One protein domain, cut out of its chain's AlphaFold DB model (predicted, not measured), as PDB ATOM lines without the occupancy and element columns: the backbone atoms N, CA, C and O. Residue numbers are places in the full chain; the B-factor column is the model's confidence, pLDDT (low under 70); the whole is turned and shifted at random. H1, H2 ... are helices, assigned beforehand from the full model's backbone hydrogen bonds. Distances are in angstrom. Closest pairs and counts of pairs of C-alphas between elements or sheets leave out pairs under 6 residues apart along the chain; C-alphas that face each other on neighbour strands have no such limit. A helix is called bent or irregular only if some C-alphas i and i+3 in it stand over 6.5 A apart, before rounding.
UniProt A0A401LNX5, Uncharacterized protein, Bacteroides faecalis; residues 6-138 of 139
ATOM      1  N   LYS A   6       3.826 -33.261 -14.048       94.12
ATOM      2  CA  LYS A   6       4.223 -34.384 -13.175       94.12
ATOM      3  C   LYS A   6       3.011 -35.168 -12.679       94.12
ATOM      4  O   LYS A   6       3.054 -36.389 -12.593       94.12
ATOM      5  N   GLN A   7       1.918 -34.471 -12.374       94.00
ATOM      6  CA  GLN A   7       0.669 -35.108 -11.957       94.00
ATOM      7  C   GLN A   7       0.069 -35.943 -13.092       94.00
ATOM      8  O   GLN A   7      -0.336 -37.078 -12.857       94.00
ATOM      9  N   ILE A   8       0.079 -35.422 -14.323       94.38
ATOM     10  CA  ILE A   8      -0.361 -36.170 -15.508       94.38
ATOM     11  C   ILE A   8       0.537 -37.380 -15.783       94.38
ATOM     12  O   ILE A   8       0.030 -38.445 -16.120       94.38
ATOM     13  N   GLU A   9       1.853 -37.258 -15.615       95.06
ATOM     14  CA  GLU A   9       2.790 -38.374 -15.784       95.06
ATOM     15  C   GLU A   9       2.505 -39.505 -14.792       95.06
ATOM     16  O   GLU A   9       2.394 -40.659 -15.205       95.06
ATOM     17  N   VAL A  10       2.299 -39.184 -13.509       94.50
ATOM     18  CA  VAL A  10       1.904 -40.181 -12.501       94.50
ATOM     19  C   VAL A  10       0.531 -40.773 -12.832       94.50
ATOM     20  O   VAL A  10       0.366 -41.991 -12.800       94.50
ATOM     21  N   TYR A  11      -0.444 -39.946 -13.215       91.94
ATOM     22  CA  TYR A  11      -1.776 -40.412 -13.610       91.94
ATOM     23  C   TYR A  11      -1.710 -41.422 -14.768       91.94
ATOM     24  O   TYR A  11      -2.305 -42.498 -14.702       91.94
ATOM     25  N   LYS A  12      -0.926 -41.109 -15.807       90.50
ATOM     26  CA  LYS A  12      -0.683 -41.979 -16.965       90.50
ATOM     27  C   LYS A  12       0.079 -43.248 -16.603       90.50
ATOM     28  O   LYS A  12      -0.212 -44.296 -17.176       90.50
ATOM     29  N   HIS A  13       1.042 -43.163 -15.684       90.25
ATOM     30  CA  HIS A  13       1.823 -44.317 -15.236       90.25
ATOM     31  C   HIS A  13       0.907 -45.425 -14.699       90.25
ATOM     32  O   HIS A  13       1.101 -46.588 -15.040       90.25
ATOM     33  N   TYR A  14      -0.146 -45.057 -13.964       84.62
ATOM     34  CA  TYR A  14      -1.159 -45.994 -13.459       84.62
ATOM     35  C   TYR A  14      -2.439 -46.034 -14.310       84.62
ATOM     36  O   TYR A  14      -3.492 -46.451 -13.833       84.62
ATOM     37  N   GLU A  15      -2.369 -45.579 -15.564       82.25
ATOM     38  CA  GLU A  15      -3.447 -45.627 -16.563       82.25
ATOM     39  C   GLU A  15      -4.776 -44.963 -16.144       82.25
ATOM     40  O   GLU A  15      -5.816 -45.197 -16.769       82.25
ATOM     41  N   GLY A  16      -4.739 -44.096 -15.128       79.88
ATOM     42  CA  GLY A  16      -5.895 -43.416 -14.542       79.88
ATOM     43  C   GLY A  16      -6.573 -44.135 -13.368       79.88
ATOM     44  O   GLY A  16      -7.528 -43.590 -12.809       79.88
ATOM     45  N   TYR A  17      -6.057 -45.290 -12.932       77.62
ATOM     46  CA  TYR A  17      -6.604 -46.079 -11.819       77.62
ATOM     47  C   TYR A  17      -6.043 -45.645 -10.476       77.62
ATOM     48  O   TYR A  17      -4.896 -45.942 -10.122       77.62
ATOM     49  N   ILE A  18      -6.893 -44.981  -9.697       80.81
ATOM     50  CA  ILE A  18      -6.524 -44.494  -8.371       80.81
ATOM     51  C   ILE A  18      -6.160 -45.648  -7.431       80.81
ATOM     52  O   ILE A  18      -5.309 -45.483  -6.565       80.81
ATOM     53  N   GLU A  19      -6.742 -46.831  -7.608       74.31
ATOM     54  CA  GLU A  19      -6.489 -48.009  -6.777       74.31
ATOM     55  C   GLU A  19      -5.105 -48.589  -7.035       74.31
ATOM     56  O   GLU A  19      -4.369 -48.867  -6.090       74.31
ATOM     57  N   MET A  20      -4.707 -48.679  -8.307       74.94
ATOM     58  CA  MET A  20      -3.356 -49.096  -8.680       74.94
ATOM     59  C   MET A  20      -2.324 -48.124  -8.117       74.94
ATOM     60  O   MET A  20      -1.357 -48.555  -7.497       74.94
ATOM     61  N   TRP A  21      -2.563 -46.819  -8.232       85.88
ATOM     62  CA  TRP A  21      -1.704 -45.814  -7.606       85.88
ATOM     63  C   TRP A  21      -1.717 -45.892  -6.068       85.88
ATOM     64  O   TRP A  21      -0.678 -45.769  -5.420       85.88
ATOM     65  N   THR A  22      -2.863 -46.162  -5.446       81.00
ATOM     66  CA  THR A  22      -2.968 -46.279  -3.984       81.00
ATOM     67  C   THR A  22      -2.154 -47.464  -3.467       81.00
ATOM     68  O   THR A  22      -1.455 -47.337  -2.459       81.00
ATOM     69  N   ILE A  23      -2.186 -48.589  -4.181       75.25
ATOM     70  CA  ILE A  23      -1.534 -49.837  -3.774       75.25
ATOM     71  C   ILE A  23      -0.055 -49.863  -4.181       75.25
ATOM     72  O   ILE A  23       0.805 -50.169  -3.357       75.25
ATOM     73  N   LEU A  24       0.249 -49.530  -5.437       79.12
ATOM     74  CA  LEU A  24       1.576 -49.686  -6.047       79.12
ATOM     75  C   LEU A  24       2.385 -48.384  -6.085       79.12
ATOM     76  O   LEU A  24       3.601 -48.438  -6.266       79.12
ATOM     77  N   GLY A  25       1.729 -47.236  -5.896       84.50
ATOM     78  CA  GLY A  25       2.342 -45.911  -5.937       84.50
ATOM     79  C   GLY A  25       3.537 -45.785  -5.009       84.50
ATOM     80  O   GLY A  25       3.427 -46.041  -3.801       84.50
ATOM     81  N   LYS A  26       4.665 -45.333  -5.566       91.81
ATOM     82  CA  LYS A  26       5.862 -45.009  -4.788       91.81
ATOM     83  C   LYS A  26       5.596 -43.806  -3.890       91.81
ATOM     84  O   LYS A  26       4.704 -42.997  -4.152       91.81
ATOM     85  N   LYS A  27       6.389 -43.664  -2.826       92.50
ATOM     86  CA  LYS A  27       6.225 -42.570  -1.861       92.50
ATOM     87  C   LYS A  27       6.334 -41.202  -2.542       92.50
ATOM     88  O   LYS A  27       5.488 -40.348  -2.322       92.50
ATOM     89  N   GLU A  28       7.314 -41.040  -3.422       94.69
ATOM     90  CA  GLU A  28       7.577 -39.797  -4.149       94.69
ATOM     91  C   GLU A  28       6.422 -39.446  -5.100       94.69
ATOM     92  O   GLU A  28       6.034 -38.289  -5.227       94.69
ATOM     93  N   GLU A  29       5.814 -40.451  -5.736       92.75
ATOM     94  CA  GLU A  29       4.646 -40.262  -6.607       92.75
ATOM     95  C   GLU A  29       3.402 -39.856  -5.812       92.75
ATOM     96  O   GLU A  29       2.590 -39.067  -6.292       92.75
ATOM     97  N   LYS A  30       3.264 -40.354  -4.579       90.31
ATOM     98  CA  LYS A  30       2.174 -39.980  -3.667       90.31
ATOM     99  C   LYS A  30       2.325 -38.576  -3.078       90.31
ATOM    100  O   LYS A  30       1.343 -38.005  -2.615       90.31
ATOM    101  N   GLU A  31       3.529 -38.012  -3.115       93.62
ATOM    102  CA  GLU A  31       3.787 -36.606  -2.782       93.62
ATOM    103  C   GLU A  31       3.503 -35.669  -3.975       93.62
ATOM    104  O   GLU A  31       3.239 -34.485  -3.775       93.62
ATOM    105  N   ILE A  32       3.521 -36.188  -5.211       94.94
ATOM    106  CA  ILE A  32       3.255 -35.420  -6.442       94.94
ATOM    107  C   ILE A  32       1.756 -35.193  -6.672       94.94
ATOM    108  O   ILE A  32       1.356 -34.111  -7.114       94.94
ATOM    109  N   ILE A  33       0.933 -36.213  -6.431       92.75
ATOM    110  CA  ILE A  33      -0.509 -36.169  -6.674       92.75
ATOM    111  C   ILE A  33      -1.258 -36.741  -5.477       92.75
ATOM    112  O   ILE A  33      -0.929 -37.808  -4.977       92.75
ATOM    113  N   SER A  34      -2.280 -36.032  -5.014       90.50
ATOM    114  CA  SER A  34      -3.213 -36.517  -3.999       90.50
ATOM    115  C   SER A  34      -4.421 -37.212  -4.630       90.50
ATOM    116  O   SER A  34      -4.750 -36.994  -5.796       90.50
ATOM    117  N   SER A  35      -5.167 -37.989  -3.840       85.44
ATOM    118  CA  SER A  35      -6.430 -38.591  -4.296       85.44
ATOM    119  C   SER A  35      -7.432 -37.540  -4.788       85.44
ATOM    120  O   SER A  35      -8.115 -37.751  -5.784       85.44
ATOM    121  N   LYS A  36      -7.488 -36.374  -4.135       86.25
ATOM    122  CA  LYS A  36      -8.348 -35.258  -4.550       86.25
ATOM    123  C   LYS A  36      -7.966 -34.723  -5.932       86.25
ATOM    124  O   LYS A  36      -8.843 -34.451  -6.742       86.25
ATOM    125  N   GLU A  37      -6.673 -34.571  -6.198       89.44
ATOM    126  CA  GLU A  37      -6.184 -34.127  -7.508       89.44
ATOM    127  C   GLU A  37      -6.381 -35.200  -8.580       89.44
ATOM    128  O   GLU A  37      -6.713 -34.868  -9.713       89.44
ATOM    129  N   TRP A  38      -6.266 -36.479  -8.215       88.94
ATOM    130  CA  TRP A  38      -6.605 -37.595  -9.097       88.94
ATOM    131  C   TRP A  38      -8.051 -37.514  -9.586       88.94
ATOM    132  O   TRP A  38      -8.316 -37.613 -10.784       88.94
ATOM    133  N   TYR A  39      -8.993 -37.299  -8.665       83.94
ATOM    134  CA  TYR A  39     -10.404 -37.152  -9.012       83.94
ATOM    135  C   TYR A  39     -10.671 -35.899  -9.842       83.94
ATOM    136  O   TYR A  39     -11.452 -35.970 -10.784       83.94
ATOM    137  N   LEU A  40      -9.962 -34.799  -9.579       86.75
ATOM    138  CA  LEU A  40     -10.058 -33.598 -10.409       86.75
ATOM    139  C   LEU A  40      -9.632 -33.865 -11.865       86.75
ATOM    140  O   LEU A  40     -10.266 -33.360 -12.786       86.75
ATOM    141  N   ILE A  41      -8.586 -34.675 -12.093       89.44
ATOM    142  CA  ILE A  41      -8.208 -35.102 -13.453       89.44
ATOM    143  C   ILE A  41      -9.357 -35.888 -14.095       89.44
ATOM    144  O   ILE A  41      -9.714 -35.612 -15.236       89.44
ATOM    145  N   ILE A  42      -9.960 -36.839 -13.373       85.44
ATOM    146  CA  ILE A  42     -11.081 -37.645 -13.887       85.44
ATOM    147  C   ILE A  42     -12.277 -36.758 -14.260       85.44
ATOM    148  O   ILE A  42     -12.851 -36.943 -15.331       85.44
ATOM    149  N   GLU A  43     -12.640 -35.801 -13.404       83.19
ATOM    150  CA  GLU A  43     -13.721 -34.844 -13.663       83.19
ATOM    151  C   GLU A  43     -13.451 -34.037 -14.937       83.19
ATOM    152  O   GLU A  43     -14.298 -34.003 -15.825       83.19
ATOM    153  N   LEU A  44     -12.240 -33.495 -15.096       87.62
ATOM    154  CA  LEU A  44     -11.871 -32.766 -16.313       87.62
ATOM    155  C   LEU A  44     -11.935 -33.642 -17.564       87.62
ATOM    156  O   LEU A  44     -12.459 -33.211 -18.586       87.62
ATOM    157  N   LEU A  45     -11.417 -34.872 -17.500       89.38
ATOM    158  CA  LEU A  45     -11.471 -35.797 -18.631       89.38
ATOM    159  C   LEU A  45     -12.917 -36.106 -19.030       89.38
ATOM    160  O   LEU A  45     -13.221 -36.173 -20.220       89.38
ATOM    161  N   ARG A  46     -13.822 -36.252 -18.055       82.81
ATOM    162  CA  ARG A  46     -15.254 -36.427 -18.324       82.81
ATOM    163  C   ARG A  46     -15.889 -35.194 -18.927       82.81
ATOM    164  O   ARG A  46     -16.621 -35.337 -19.899       82.81
ATOM    165  N   ASP A  47     -15.620 -34.017 -18.377       85.19
ATOM    166  CA  ASP A  47     -16.161 -32.763 -18.901       85.19
ATOM    167  C   ASP A  47     -15.756 -32.579 -20.367       85.19
ATOM    168  O   ASP A  47     -16.599 -32.267 -21.204       85.19
ATOM    169  N   ILE A  48     -14.493 -32.869 -20.702       88.69
ATOM    170  CA  ILE A  48     -13.994 -32.849 -22.081       88.69
ATOM    171  C   ILE A  48     -14.724 -33.894 -22.939       88.69
ATOM    172  O   ILE A  48     -15.269 -33.555 -23.989       88.69
ATOM    173  N   ALA A  49     -14.765 -35.157 -22.502       86.06
ATOM    174  CA  ALA A  49     -15.351 -36.261 -23.267       86.06
ATOM    175  C   ALA A  49     -16.860 -36.079 -23.529       86.06
ATOM    176  O   ALA A  49     -17.355 -36.448 -24.603       86.06
ATOM    177  N   ASN A  50     -17.573 -35.497 -22.562       82.88
ATOM    178  CA  ASN A  50     -19.022 -35.282 -22.573       82.88
ATOM    179  C   ASN A  50     -19.436 -33.920 -23.134       82.88
ATOM    180  O   ASN A  50     -20.632 -33.679 -23.326       82.88
ATOM    181  N   SER A  51     -18.480 -33.025 -23.386       84.12
ATOM    182  CA  SER A  51     -18.784 -31.702 -23.908       84.12
ATOM    183  C   SER A  51     -19.449 -31.791 -25.281       84.12
ATOM    184  O   SER A  51     -19.075 -32.584 -26.149       84.12
ATOM    185  N   LYS A  52     -20.463 -30.943 -25.473       85.31
ATOM    186  CA  LYS A  52     -21.113 -30.710 -26.771       85.31
ATOM    187  C   LYS A  52     -20.489 -29.535 -27.521       85.31
ATOM    188  O   LYS A  52     -20.901 -29.247 -28.644       85.31
ATOM    189  N   ASP A  53     -19.539 -28.845 -26.897       83.88
ATOM    190  CA  ASP A  53     -18.858 -27.714 -27.501       83.88
ATOM    191  C   ASP A  53     -17.843 -28.169 -28.546       83.88
ATOM    192  O   ASP A  53     -17.394 -29.316 -28.585       83.88
ATOM    193  N   LYS A  54     -17.450 -27.232 -29.410       83.44
ATOM    194  CA  LYS A  54     -16.331 -27.446 -30.326       83.44
ATOM    195  C   LYS A  54     -15.037 -27.604 -29.530       83.44
ATOM    196  O   LYS A  54     -14.821 -26.886 -28.556       83.44
ATOM    197  N   GLU A  55     -14.147 -28.461 -30.017       84.38
ATOM    198  CA  GLU A  55     -12.830 -28.736 -29.425       84.38
ATOM    199  C   GLU A  55     -12.048 -27.456 -29.075       84.38
ATOM    200  O   GLU A  55     -11.490 -27.331 -27.987       84.38
ATOM    201  N   GLU A  56     -12.090 -26.455 -29.962       84.69
ATOM    202  CA  GLU A  56     -11.449 -25.150 -29.762       84.69
ATOM    203  C   GLU A  56     -11.960 -24.407 -28.512       84.69
ATOM    204  O   GLU A  56     -11.183 -23.761 -27.809       84.69
ATOM    205  N   ASN A  57     -13.256 -24.511 -28.202       86.06
ATOM    206  CA  ASN A  57     -13.851 -23.864 -27.029       86.06
ATOM    207  C   ASN A  57     -13.439 -24.573 -25.739       86.06
ATOM    208  O   ASN A  57     -13.114 -23.915 -24.750       86.06
ATOM    209  N   ILE A  58     -13.399 -25.909 -25.769       87.38
ATOM    210  CA  ILE A  58     -12.919 -26.721 -24.646       87.38
ATOM    211  C   ILE A  58     -11.463 -26.354 -24.347       87.38
ATOM    212  O   ILE A  58     -11.126 -26.041 -23.206       87.38
ATOM    213  N   ARG A  59     -10.621 -26.296 -25.388       89.25
ATOM    214  CA  ARG A  59      -9.216 -25.897 -25.270       89.25
ATOM    215  C   ARG A  59      -9.066 -24.515 -24.637       89.25
ATOM    216  O   ARG A  59      -8.317 -24.391 -23.675       89.25
ATOM    217  N   LYS A  60      -9.804 -23.505 -25.109       87.31
ATOM    218  CA  LYS A  60      -9.766 -22.149 -24.524       87.31
ATOM    219  C   LYS A  60     -10.119 -22.153 -23.034       87.31
ATOM    220  O   LYS A  60      -9.411 -21.537 -22.246       87.31
ATOM    221  N   SER A  61     -11.151 -22.898 -22.629       86.81
ATOM    222  CA  SER A  61     -11.522 -23.005 -21.208       86.81
ATOM    223  C   SER A  61     -10.445 -23.692 -20.358       86.81
ATOM    224  O   SER A  61     -10.241 -23.335 -19.195       86.81
ATOM    225  N   LEU A  62      -9.727 -24.667 -20.924       87.81
ATOM    226  CA  LEU A  62      -8.585 -25.296 -20.260       87.81
ATOM    227  C   LEU A  62      -7.390 -24.339 -20.170       87.81
ATOM    228  O   LEU A  62      -6.758 -24.281 -19.120       87.81
ATOM    229  N   GLU A  63      -7.118 -23.551 -21.212       89.88
ATOM    230  CA  GLU A  63      -6.032 -22.556 -21.246       89.88
ATOM    231  C   GLU A  63      -6.212 -21.442 -20.197       89.88
ATOM    232  O   GLU A  63      -5.227 -20.912 -19.681       89.88
ATOM    233  N   GLU A  64      -7.448 -21.134 -19.789       87.00
ATOM    234  CA  GLU A  64      -7.729 -20.227 -18.663       87.00
ATOM    235  C   GLU A  64      -7.306 -20.809 -17.299       87.00
ATOM    236  O   GLU A  64      -7.016 -20.070 -16.355       87.00
ATOM    237  N   LYS A  65      -7.269 -22.143 -17.179       83.25
ATOM    238  CA  LYS A  65      -7.090 -22.874 -15.912       83.25
ATOM    239  C   LYS A  65      -5.781 -23.646 -15.823       83.25
ATOM    240  O   LYS A  65      -5.407 -24.046 -14.726       83.25
ATOM    241  N   ILE A  66      -5.093 -23.877 -16.938       87.12
ATOM    242  CA  ILE A  66      -3.878 -24.683 -17.048       87.12
ATOM    243  C   ILE A  66      -2.902 -23.920 -17.942       87.12
ATOM    244  O   ILE A  66      -3.194 -23.622 -19.093       87.12
ATOM    245  N   LYS A  67      -1.725 -23.582 -17.407       84.69
ATOM    246  CA  LYS A  67      -0.719 -22.807 -18.157       84.69
ATOM    247  C   LYS A  67       0.062 -23.651 -19.158       84.69
ATOM    248  O   LYS A  67       0.566 -23.127 -20.148       84.69
ATOM    249  N   ASP A  68       0.231 -24.928 -18.848       90.62
ATOM    250  CA  ASP A  68       1.046 -25.840 -19.635       90.62
ATOM    251  C   ASP A  68       0.219 -26.411 -20.793       90.62
ATOM    252  O   ASP A  68      -0.740 -27.154 -20.583       90.62
ATOM    253  N   LYS A  69       0.588 -26.044 -22.023       90.06
ATOM    254  CA  LYS A  69      -0.117 -26.483 -23.231       90.06
ATOM    255  C   LYS A  69       0.026 -27.982 -23.474       90.06
ATOM    256  O   LYS A  69      -0.925 -28.588 -23.955       90.06
ATOM    257  N   GLU A  70       1.157 -28.581 -23.096       91.62
ATOM    258  CA  GLU A  70       1.360 -30.025 -23.252       91.62
ATOM    259  C   GLU A  70       0.400 -30.806 -22.350       91.62
ATOM    260  O   GLU A  70      -0.167 -31.813 -22.765       91.62
ATOM    261  N   VAL A  71       0.144 -30.298 -21.138       92.12
ATOM    262  CA  VAL A  71      -0.856 -30.868 -20.219       92.12
ATOM    263  C   VAL A  71      -2.258 -30.808 -20.822       92.12
ATOM    264  O   VAL A  71      -3.021 -31.762 -20.687       92.12
ATOM    265  N   ILE A  72      -2.608 -29.709 -21.490       92.06
ATOM    266  CA  ILE A  72      -3.912 -29.560 -22.149       92.06
ATOM    267  C   ILE A  72      -4.051 -30.566 -23.290       92.06
ATOM    268  O   ILE A  72      -5.053 -31.276 -23.350       92.06
ATOM    269  N   ASP A  73      -3.047 -30.656 -24.163       92.38
ATOM    270  CA  ASP A  73      -3.057 -31.591 -25.290       92.38
ATOM    271  C   ASP A  73      -3.156 -33.049 -24.796       92.38
ATOM    272  O   ASP A  73      -3.920 -33.850 -25.340       92.38
ATOM    273  N   ASP A  74      -2.463 -33.376 -23.704       92.50
ATOM    274  CA  ASP A  74      -2.547 -34.678 -23.047       92.50
ATOM    275  C   ASP A  74      -3.948 -34.990 -22.508       92.50
ATOM    276  O   ASP A  74      -4.460 -36.090 -22.730       92.50
ATOM    277  N   LEU A  75      -4.579 -34.043 -21.805       91.94
ATOM    278  CA  LEU A  75      -5.937 -34.204 -21.277       91.94
ATOM    279  C   LEU A  75      -6.955 -34.404 -22.402       91.94
ATOM    280  O   LEU A  75      -7.773 -35.320 -22.335       91.94
ATOM    281  N   MET A  76      -6.869 -33.589 -23.455       91.62
ATOM    282  CA  MET A  76      -7.742 -33.682 -24.626       91.62
ATOM    283  C   MET A  76      -7.624 -35.052 -25.296       91.62
ATOM    284  O   MET A  76      -8.632 -35.718 -25.532       91.62
ATOM    285  N   LYS A  77      -6.393 -35.516 -25.537       91.38
ATOM    286  CA  LYS A  77      -6.147 -36.830 -26.132       91.38
ATOM    287  C   LYS A  77      -6.695 -37.964 -25.262       91.38
ATOM    288  O   LYS A  77      -7.421 -38.816 -25.762       91.38
ATOM    289  N   MET A  78      -6.397 -37.956 -23.961       89.56
ATOM    290  CA  MET A  78      -6.870 -38.992 -23.034       89.56
ATOM    291  C   MET A  78      -8.400 -39.057 -22.961       89.56
ATOM    292  O   MET A  78      -8.963 -40.151 -22.930       89.56
ATOM    293  N   ALA A  79      -9.069 -37.902 -22.952       88.50
ATOM    294  CA  ALA A  79     -10.525 -37.830 -22.915       88.50
ATOM    295  C   ALA A  79     -11.167 -38.445 -24.167       88.50
ATOM    296  O   ALA A  79     -12.193 -39.114 -24.067       88.50
ATOM    297  N   MET A  80     -10.543 -38.263 -25.333       84.69
ATOM    298  CA  MET A  80     -11.018 -38.834 -26.593       84.69
ATOM    299  C   MET A  80     -10.720 -40.334 -26.699       84.69
ATOM    300  O   MET A  80     -11.621 -41.102 -27.033       84.69
ATOM    301  N   ASP A  81      -9.507 -40.766 -26.339       82.38
ATOM    302  CA  ASP A  81      -9.090 -42.178 -26.379       82.38
ATOM    303  C   ASP A  81      -9.925 -43.058 -25.429       82.38
ATOM    304  O   ASP A  81     -10.170 -44.233 -25.706       82.38
ATOM    305  N   LYS A  82     -10.380 -42.490 -24.304       74.31
ATOM    306  CA  LYS A  82     -11.181 -43.183 -23.281       74.31
ATOM    307  C   LYS A  82     -12.632 -42.703 -23.218       74.31
ATOM    308  O   LYS A  82     -13.298 -42.939 -22.210       74.31
ATOM    309  N   LYS A  83     -13.146 -42.056 -24.269       75.19
ATOM    310  CA  LYS A  83     -14.478 -41.425 -24.264       75.19
ATOM    311  C   LYS A  83     -15.595 -42.378 -23.837       75.19
ATOM    312  O   LYS A  83     -16.351 -42.063 -22.921       75.19
ATOM    313  N   ASP A  84     -15.648 -43.562 -24.443       68.69
ATOM    314  CA  ASP A  84     -16.675 -44.571 -24.150       68.69
ATOM    315  C   ASP A  84     -16.634 -45.042 -22.695       68.69
ATOM    316  O   ASP A  84     -17.670 -45.328 -22.104       68.69
ATOM    317  N   LEU A  85     -15.436 -45.104 -22.110       68.88
ATOM    318  CA  LEU A  85     -15.242 -45.471 -20.714       68.88
ATOM    319  C   LEU A  85     -15.671 -44.326 -19.782       68.88
ATOM    320  O   LEU A  85     -16.424 -44.528 -18.835       68.88
ATOM    321  N   LEU A  86     -15.240 -43.099 -20.073       69.75
ATOM    322  CA  LEU A  86     -15.550 -41.912 -19.272       69.75
ATOM    323  C   LEU A  86     -17.049 -41.572 -19.252       69.75
ATOM    324  O   LEU A  86     -17.518 -40.978 -18.281       69.75
ATOM    325  N   LEU A  87     -17.793 -41.985 -20.281       63.91
ATOM    326  CA  LEU A  87     -19.253 -41.886 -20.364       63.91
ATOM    327  C   LEU A  87     -19.991 -42.830 -19.401       63.91
ATOM    328  O   LEU A  87     -21.124 -42.535 -19.022       63.91
ATOM    329  N   VAL A  88     -19.383 -43.961 -19.024       57.25
ATOM    330  CA  VAL A  88     -20.046 -45.021 -18.241       57.25
ATOM    331  C   VAL A  88     -19.562 -45.129 -16.798       57.25
ATOM    332  O   VAL A  88     -20.270 -45.711 -15.977       57.25
ATOM    333  N   ILE A  89     -18.396 -44.566 -16.449       59.81
ATOM    334  CA  ILE A  89     -17.942 -44.573 -15.053       59.81
ATOM    335  C   ILE A  89     -18.893 -43.668 -14.228       59.81
ATOM    336  O   ILE A  89     -19.086 -42.499 -14.574       59.81
ATOM    337  N   PRO A  90     -19.478 -44.152 -13.116       50.88
ATOM    338  CA  PRO A  90     -20.330 -43.343 -12.244       50.88
ATOM    339  C   PRO A  90     -19.539 -42.216 -11.567       50.88
ATOM    340  O   PRO A  90     -18.328 -42.316 -11.379       50.88
ATOM    341  N   ASP A  91     -20.204 -41.103 -11.243       52.00
ATOM    342  CA  ASP A  91     -19.622 -39.948 -10.535       52.00
ATOM    343  C   ASP A  91     -18.731 -40.384  -9.349       52.00
ATOM    344  O   ASP A  91     -19.218 -41.109  -8.470       52.00
ATOM    345  N   PRO A  92     -17.445 -39.976  -9.301       48.72
ATOM    346  CA  PRO A  92     -16.546 -40.337  -8.212       48.72
ATOM    347  C   PRO A  92     -17.031 -39.900  -6.822       48.72
ATOM    348  O   PRO A  92     -16.665 -40.531  -5.829       48.72
ATOM    349  N   VAL A  93     -17.920 -38.907  -6.720       45.59
ATOM    350  CA  VAL A  93     -18.564 -38.508  -5.457       45.59
ATOM    351  C   VAL A  93     -19.428 -39.641  -4.871       45.59
ATOM    352  O   VAL A  93     -19.554 -39.758  -3.650       45.59
ATOM    353  N   ASN A  94     -19.946 -40.545  -5.713       44.41
ATOM    354  CA  ASN A  94     -20.726 -41.717  -5.302       44.41
ATOM    355  C   ASN A  94     -19.871 -42.970  -5.018       44.41
ATOM    356  O   ASN A  94     -20.405 -43.974  -4.543       44.41
ATOM    357  N   LEU A  95     -18.549 -42.925  -5.238       44.97
ATOM    358  CA  LEU A  95     -17.645 -44.069  -5.025       44.97
ATOM    359  C   LEU A  95     -17.291 -44.334  -3.553       44.97
ATOM    360  O   LEU A  95     -16.685 -45.362  -3.267       44.97
ATOM    361  N   LYS A  96     -17.719 -43.486  -2.605       42.03
ATOM    362  CA  LYS A  96     -17.541 -43.701  -1.148       42.03
ATOM    363  C   LYS A  96     -18.178 -44.994  -0.600       42.03
ATOM    364  O   LYS A  96     -18.038 -45.266   0.584       42.03
ATOM    365  N   LYS A  97     -18.921 -45.749  -1.416       41.59
ATOM    366  CA  LYS A  97     -19.540 -47.036  -1.049       41.59
ATOM    367  C   LYS A  97     -18.894 -48.251  -1.728       41.59
ATOM    368  O   LYS A  97     -19.335 -49.368  -1.488       41.59
ATOM    369  N   ALA A  98     -17.905 -48.047  -2.595       44.66
ATOM    370  CA  ALA A  98     -17.294 -49.096  -3.407       44.66
ATOM    371  C   ALA A  98     -15.902 -49.454  -2.868       44.66
ATOM    372  O   ALA A  98     -14.912 -49.320  -3.584       44.66
ATOM    373  N   ASP A  99     -15.821 -49.865  -1.602       45.19
ATOM    374  CA  ASP A  99     -14.538 -50.206  -0.971       45.19
ATOM    375  C   ASP A  99     -14.005 -51.596  -1.390       45.19
ATOM    376  O   ASP A  99     -12.818 -51.851  -1.235       45.19
ATOM    377  N   ASP A 100     -14.814 -52.439  -2.051       45.00
ATOM    378  CA  ASP A 100     -14.428 -53.822  -2.399       45.00
ATOM    379  C   ASP A 100     -14.308 -54.127  -3.914       45.00
ATOM    380  O   ASP A 100     -13.932 -55.235  -4.294       45.00
ATOM    381  N   PHE A 101     -14.633 -53.186  -4.816       50.66
ATOM    382  CA  PHE A 101     -14.992 -53.536  -6.210       50.66
ATOM    383  C   PHE A 101     -13.984 -53.208  -7.329       50.66
ATOM    384  O   PHE A 101     -14.191 -53.594  -8.472       50.66
ATOM    385  N   LYS A 102     -12.869 -52.532  -7.055       59.91
ATOM    386  CA  LYS A 102     -12.161 -51.807  -8.132       59.91
ATOM    387  C   LYS A 102     -11.081 -52.584  -8.898       59.91
ATOM    388  O   LYS A 102     -10.959 -52.412 -10.105       59.91
ATOM    389  N   LEU A 103     -10.311 -53.467  -8.251       57.00
ATOM    390  CA  LEU A 103      -9.301 -54.270  -8.969       57.00
ATOM    391  C   LEU A 103      -9.941 -55.349  -9.853       57.00
ATOM    392  O   LEU A 103      -9.388 -55.706 -10.891       57.00
ATOM    393  N   VAL A 104     -11.101 -55.874  -9.447       55.97
ATOM    394  CA  VAL A 104     -11.824 -56.907 -10.201       55.97
ATOM    395  C   VAL A 104     -12.311 -56.353 -11.542       55.97
ATOM    396  O   VAL A 104     -12.121 -57.022 -12.555       55.97
ATOM    397  N   ASP A 105     -12.831 -55.122 -11.572       61.31
ATOM    398  CA  ASP A 105     -13.342 -54.474 -12.790       61.31
ATOM    399  C   ASP A 105     -12.246 -54.203 -13.842       61.31
ATOM    400  O   ASP A 105     -12.479 -54.412 -15.039       61.31
ATOM    401  N   ILE A 106     -11.020 -53.858 -13.409       60.44
ATOM    402  CA  ILE A 106      -9.837 -53.735 -14.292       60.44
ATOM    403  C   ILE A 106      -9.595 -55.043 -15.061       60.44
ATOM    404  O   ILE A 106      -9.260 -55.031 -16.249       60.44
ATOM    405  N   VAL A 107      -9.764 -56.187 -14.390       55.47
ATOM    406  CA  VAL A 107      -9.447 -57.512 -14.945       55.47
ATOM    407  C   VAL A 107     -10.597 -58.074 -15.790       55.47
ATOM    408  O   VAL A 107     -10.341 -58.817 -16.743       55.47
ATOM    409  N   THR A 108     -11.850 -57.734 -15.478       56.19
ATOM    410  CA  THR A 108     -13.038 -58.357 -16.088       56.19
ATOM    411  C   THR A 108     -13.705 -57.501 -17.164       56.19
ATOM    412  O   THR A 108     -14.009 -58.028 -18.234       56.19
ATOM    413  N   PHE A 109     -13.926 -56.206 -16.924       59.41
ATOM    414  CA  PHE A 109     -14.725 -55.347 -17.808       59.41
ATOM    415  C   PHE A 109     -13.866 -54.422 -18.675       59.41
ATOM    416  O   PHE A 109     -14.186 -54.156 -19.835       59.41
ATOM    417  N   GLU A 110     -12.729 -53.968 -18.150       66.38
ATOM    418  CA  GLU A 110     -11.960 -52.885 -18.770       66.38
ATOM    419  C   GLU A 110     -10.663 -53.348 -19.445       66.38
ATOM    420  O   GLU A 110      -9.953 -52.534 -20.028       66.38
ATOM    421  N   ARG A 111     -10.385 -54.659 -19.454       72.25
ATOM    422  CA  ARG A 111      -9.144 -55.282 -19.958       72.25
ATOM    423  C   ARG A 111      -8.692 -54.785 -21.340       72.25
ATOM    424  O   ARG A 111      -7.498 -54.729 -21.610       72.25
ATOM    425  N   LYS A 112      -9.635 -54.412 -22.214       75.69
ATOM    426  CA  LYS A 112      -9.360 -53.896 -23.569       75.69
ATOM    427  C   LYS A 112      -8.714 -52.502 -23.598       75.69
ATOM    428  O   LYS A 112      -8.182 -52.118 -24.632       75.69
ATOM    429  N   TYR A 113      -8.781 -51.754 -22.497       71.31
ATOM    430  CA  TYR A 113      -8.229 -50.403 -22.365       71.31
ATOM    431  C   TYR A 113      -6.892 -50.368 -21.611       71.31
ATOM    432  O   TYR A 113      -6.371 -49.274 -21.383       71.31
ATOM    433  N   HIS A 114      -6.354 -51.536 -21.230       72.06
ATOM    434  CA  HIS A 114      -5.202 -51.658 -20.332       72.06
ATOM    435  C   HIS A 114      -4.028 -52.354 -20.974       72.06
ATOM    436  O   HIS A 114      -4.177 -53.267 -21.791       72.06
ATOM    437  N   LYS A 115      -2.839 -51.966 -20.523       79.12
ATOM    438  CA  LYS A 115      -1.631 -52.698 -20.870       79.12
ATOM    439  C   LYS A 115      -1.610 -54.067 -20.174       79.12
ATOM    440  O   LYS A 115      -2.061 -54.190 -19.029       79.12
ATOM    441  N   PRO A 116      -1.052 -55.108 -20.821       82.00
ATOM    442  CA  PRO A 116      -0.928 -56.440 -20.225       82.00
ATOM    443  C   PRO A 116      -0.254 -56.447 -18.847       82.00
ATOM    444  O   PRO A 116      -0.677 -57.182 -17.955       82.00
ATOM    445  N   GLU A 117       0.769 -55.616 -18.648       79.62
ATOM    446  CA  GLU A 117       1.493 -55.495 -17.383       79.62
ATOM    447  C   GLU A 117       0.626 -54.956 -16.236       79.62
ATOM    448  O   GLU A 117       0.745 -55.435 -15.106       79.62
ATOM    449  N   THR A 118      -0.287 -54.026 -16.518       75.56
ATOM    450  CA  THR A 118      -1.222 -53.474 -15.529       75.56
ATOM    451  C   THR A 118      -2.207 -54.541 -15.077       75.56
ATOM    452  O   THR A 118      -2.429 -54.716 -13.879       75.56
ATOM    453  N   ILE A 119      -2.734 -55.318 -16.027       79.00
ATOM    454  CA  ILE A 119      -3.630 -56.442 -15.739       79.00
ATOM    455  C   ILE A 119      -2.913 -57.472 -14.858       79.00
ATOM    456  O   ILE A 119      -3.446 -57.881 -13.827       79.00
ATOM    457  N   ALA A 120      -1.680 -57.844 -15.210       82.81
ATOM    458  CA  ALA A 120      -0.895 -58.806 -14.438       82.81
ATOM    459  C   ALA A 120      -0.591 -58.313 -13.009       82.81
ATOM    460  O   ALA A 120      -0.621 -59.096 -12.054       82.81
ATOM    461  N   ALA A 121      -0.307 -57.019 -12.843       80.19
ATOM    462  CA  ALA A 121      -0.095 -56.416 -11.532       80.19
ATOM    463  C   ALA A 121      -1.377 -56.434 -10.679       80.19
ATOM    464  O   ALA A 121      -1.317 -56.829  -9.511       80.19
ATOM    465  N   ALA A 122      -2.532 -56.104 -11.268       77.31
ATOM    466  CA  ALA A 122      -3.829 -56.166 -10.595       77.31
ATOM    467  C   ALA A 122      -4.184 -57.603 -10.166       77.31
ATOM    468  O   ALA A 122      -4.501 -57.846  -9.000       77.31
ATOM    469  N   GLU A 123      -4.040 -58.586 -11.065       81.31
ATOM    470  CA  GLU A 123      -4.279 -60.008 -10.771       81.31
ATOM    471  C   GLU A 123      -3.412 -60.514  -9.603       81.31
ATOM    472  O   GLU A 123      -3.872 -61.284  -8.747       81.31
ATOM    473  N   LYS A 124      -2.152 -60.063  -9.530       83.69
ATOM    474  CA  LYS A 124      -1.225 -60.421  -8.449       83.69
ATOM    475  C   LYS A 124      -1.678 -59.876  -7.094       83.69
ATOM    476  O   LYS A 124      -1.581 -60.607  -6.107       83.69
ATOM    477  N   GLU A 125      -2.158 -58.636  -7.031       76.69
ATOM    478  CA  GLU A 125      -2.644 -58.036  -5.780       76.69
ATOM    479  C   GLU A 125      -3.972 -58.647  -5.323       76.69
ATOM    480  O   GLU A 125      -4.069 -59.050  -4.164       76.69
ATOM    481  N   ILE A 126      -4.921 -58.892  -6.237       76.56
ATOM    482  CA  ILE A 126      -6.168 -59.621  -5.925       76.56
ATOM    483  C   ILE A 126      -5.849 -60.979  -5.287       76.56
ATOM    484  O   ILE A 126      -6.449 -61.382  -4.288       76.56
ATOM    485  N   LYS A 127      -4.871 -61.710  -5.839       81.62
ATOM    486  CA  LYS A 127      -4.455 -63.010  -5.297       81.62
ATOM    487  C   LYS A 127      -3.836 -62.891  -3.900       81.62
ATOM    488  O   LYS A 127      -4.007 -63.801  -3.090       81.62
ATOM    489  N   LYS A 128      -3.105 -61.810  -3.610       80.62
ATOM    490  CA  LYS A 128      -2.545 -61.550  -2.273       80.62
ATOM    491  C   LYS A 128      -3.625 -61.170  -1.263       80.62
ATOM    492  O   LYS A 128      -3.557 -61.631  -0.130       80.62
ATOM    493  N   GLU A 129      -4.602 -60.351  -1.642       71.62
ATOM    494  CA  GLU A 129      -5.731 -59.988  -0.775       71.62
ATOM    495  C   GLU A 129      -6.595 -61.187  -0.422       71.62
ATOM    496  O   GLU A 129      -6.820 -61.421   0.761       71.62
ATOM    497  N   LYS A 130      -6.969 -62.011  -1.409       74.00
ATOM    498  CA  LYS A 130      -7.713 -63.255  -1.155       74.00
ATOM    499  C   LYS A 130      -7.004 -64.134  -0.125       74.00
ATOM    500  O   LYS A 130      -7.597 -64.493   0.881       74.00
ATOM    501  N   LYS A 131      -5.695 -64.353  -0.296       78.50
ATOM    502  CA  LYS A 131      -4.884 -65.111   0.674       78.50
ATOM    503  C   LYS A 131      -4.865 -64.502   2.080       78.50
ATOM    504  O   LYS A 131      -4.813 -65.251   3.049       78.50
ATOM    505  N   ARG A 132      -4.848 -63.170   2.205       74.00
ATOM    506  CA  ARG A 132      -4.881 -62.487   3.511       74.00
ATOM    507  C   ARG A 132      -6.243 -62.644   4.188       74.00
ATOM    508  O   ARG A 132      -6.283 -62.936   5.377       74.00
ATOM    509  N   ASN A 133      -7.328 -62.503   3.434       68.31
ATOM    510  CA  ASN A 133      -8.686 -62.631   3.958       68.31
ATOM    511  C   ASN A 133      -9.010 -64.078   4.352       68.31
ATOM    512  O   ASN A 133      -9.559 -64.296   5.428       68.31
ATOM    513  N   ASP A 134      -8.581 -65.062   3.555       69.62
ATOM    514  CA  ASP A 134      -8.722 -66.488   3.882       69.62
ATOM    515  C   ASP A 134      -7.986 -66.848   5.187       69.62
ATOM    516  O   ASP A 134      -8.467 -67.658   5.974       69.62
ATOM    517  N   TYR A 135      -6.833 -66.221   5.445       61.47
ATOM    518  CA  TYR A 135      -6.066 -66.418   6.679       61.47
ATOM    519  C   TYR A 135      -6.731 -65.763   7.901       61.47
ATOM    520  O   TYR A 135      -6.721 -66.337   8.986       61.47
ATOM    521  N   MET A 136      -7.331 -64.580   7.735       59.38
ATOM    522  CA  MET A 136      -8.019 -63.862   8.818       59.38
ATOM    523  C   MET A 136      -9.389 -64.463   9.164       59.38
ATOM    524  O   MET A 136      -9.827 -64.318  10.296       59.38
ATOM    525  N   GLY A 137     -10.054 -65.141   8.223       57.84
ATOM    526  CA  GLY A 137     -11.307 -65.867   8.474       57.84
ATOM    527  C   GLY A 137     -11.128 -67.257   9.100       57.84
ATOM    528  O   GLY A 137     -12.120 -67.904   9.424       57.84
ATOM    529  N   ALA A 138      -9.884 -67.727   9.239       54.84
ATOM    530  CA  ALA A 138      -9.534 -69.010   9.849       54.84
ATOM    531  C   ALA A 138      -9.043 -68.891  11.311       54.84
ATOM    532  O   ALA A 138      -8.730 -69.914  11.923       54.84
TER     533      ALA A 138
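This is residues 6 to 138 of the 139 residues of an uncharacterized protein of Bacteroides faecalis (UniProt A0A401LNX5). An elongated body of short, mostly crossed helices has the long helix H10 at one end, where residues 127 to 138 stick out as an arm, and the helical hairpin of H5 and H6 at the other. H4 runs through the middle of the body, its residues 44 to 50 packed on H6 and the short H7; H1, H2 and H3 lie between the two ends, H9 packs on H10, and residues 94 to 101 stick out as a loose loop that holds part of H8. The printed part has 133 residues with ten named helices, H1 to H10 in that order along the chain, and no named strand; the class is all helix. The whole is compact by its radius of gyration of the C-alphas, 16.4 A, and spans 58 by 31 by 28 A.

The longest helix is H10, residues 116 to 136. With its residues 119 to 126 alone it touches H9, residues 102 to 108, at a steep tilt of 57 degrees, opposite ways; the closest C-alphas, of Val 107 and Ile 119, are 6.0 A apart. H9 only just touches H2, residues 18 to 24, with 3 pairs of C-alphas within 8 A; the closest, of Glu 19 and Lys 102, are 7.0 A apart, and the two are about perpendicular at 87 degrees. H2 is near H1, residues 6 to 13. H1 touches H3, residues 27 to 32, at a steep tilt of 56 degrees, opposite ways; the C-alphas of Gln 7 and Ile 32 are their closest at 6.1 A. H1 is close to but not clearly touching H4, residues 35 to 50; their closest C-alphas, of Tyr 11 and Trp 38, are 7.2 A apart. Residues 44 to 49 of H4 touch residues 75 to 80 of H6, residues 69 to 81, at a steep tilt of 66 degrees, the same way, with the C-alphas of Leu 45 and Ala 79 closest at 4.8 A. H6 and H5, residues 55 to 63, form a helical hairpin; they touch at a steep tilt of 44 degrees, opposite ways, closest at the C-alphas of Leu 62 and Ile 72, 6.6 A. H4 also touches H7, residues 83 to 86, with residues 45 to 50 alone; the closest C-alphas, of Ala 49 and Lys 83, are 5.3 A apart. H8, residues 92 to 97, touches no helix; it is close to but not clearly touching H4, the C-alphas of Tyr 39 and Pro 92 being 7.0 A apart. H4 and H10 are apart. In H1 to H6 and H10 every O i to N i+4 pair is within hydrogen-bond range; in H8 it is 0 of 2, beside 1 of 3 O i to N i+3 pairs, in H9 1 of 3, beside 2 of 4, and H7 is too short for an O i to N i+4 pair.

H10 measures 30.8 A from C-alpha 116 at (-0.928, -56.440, -20.225) to C-alpha 136 at (-8.019, -63.862, 8.818). H4 measures 22.4 A, H6 18.4 A and H5 12.3 A. H1, 10.4 A long, begins at C-alpha 6 at (4.223, -34.384, -13.175). H8 is irregular, but only just: C-alphas 94 and 97 are 6.9 A apart.

The two C-alphas farthest apart, of Glu 56 and Ala 138, are 59.1 A apart. The printed part has no cut. The link from H9 to H10 is short but not tight, the other links are tight, and no link is long. The mean pLDDT of the printed part is 77.8; residues 84 to 110 and 133 to 138 are under 70.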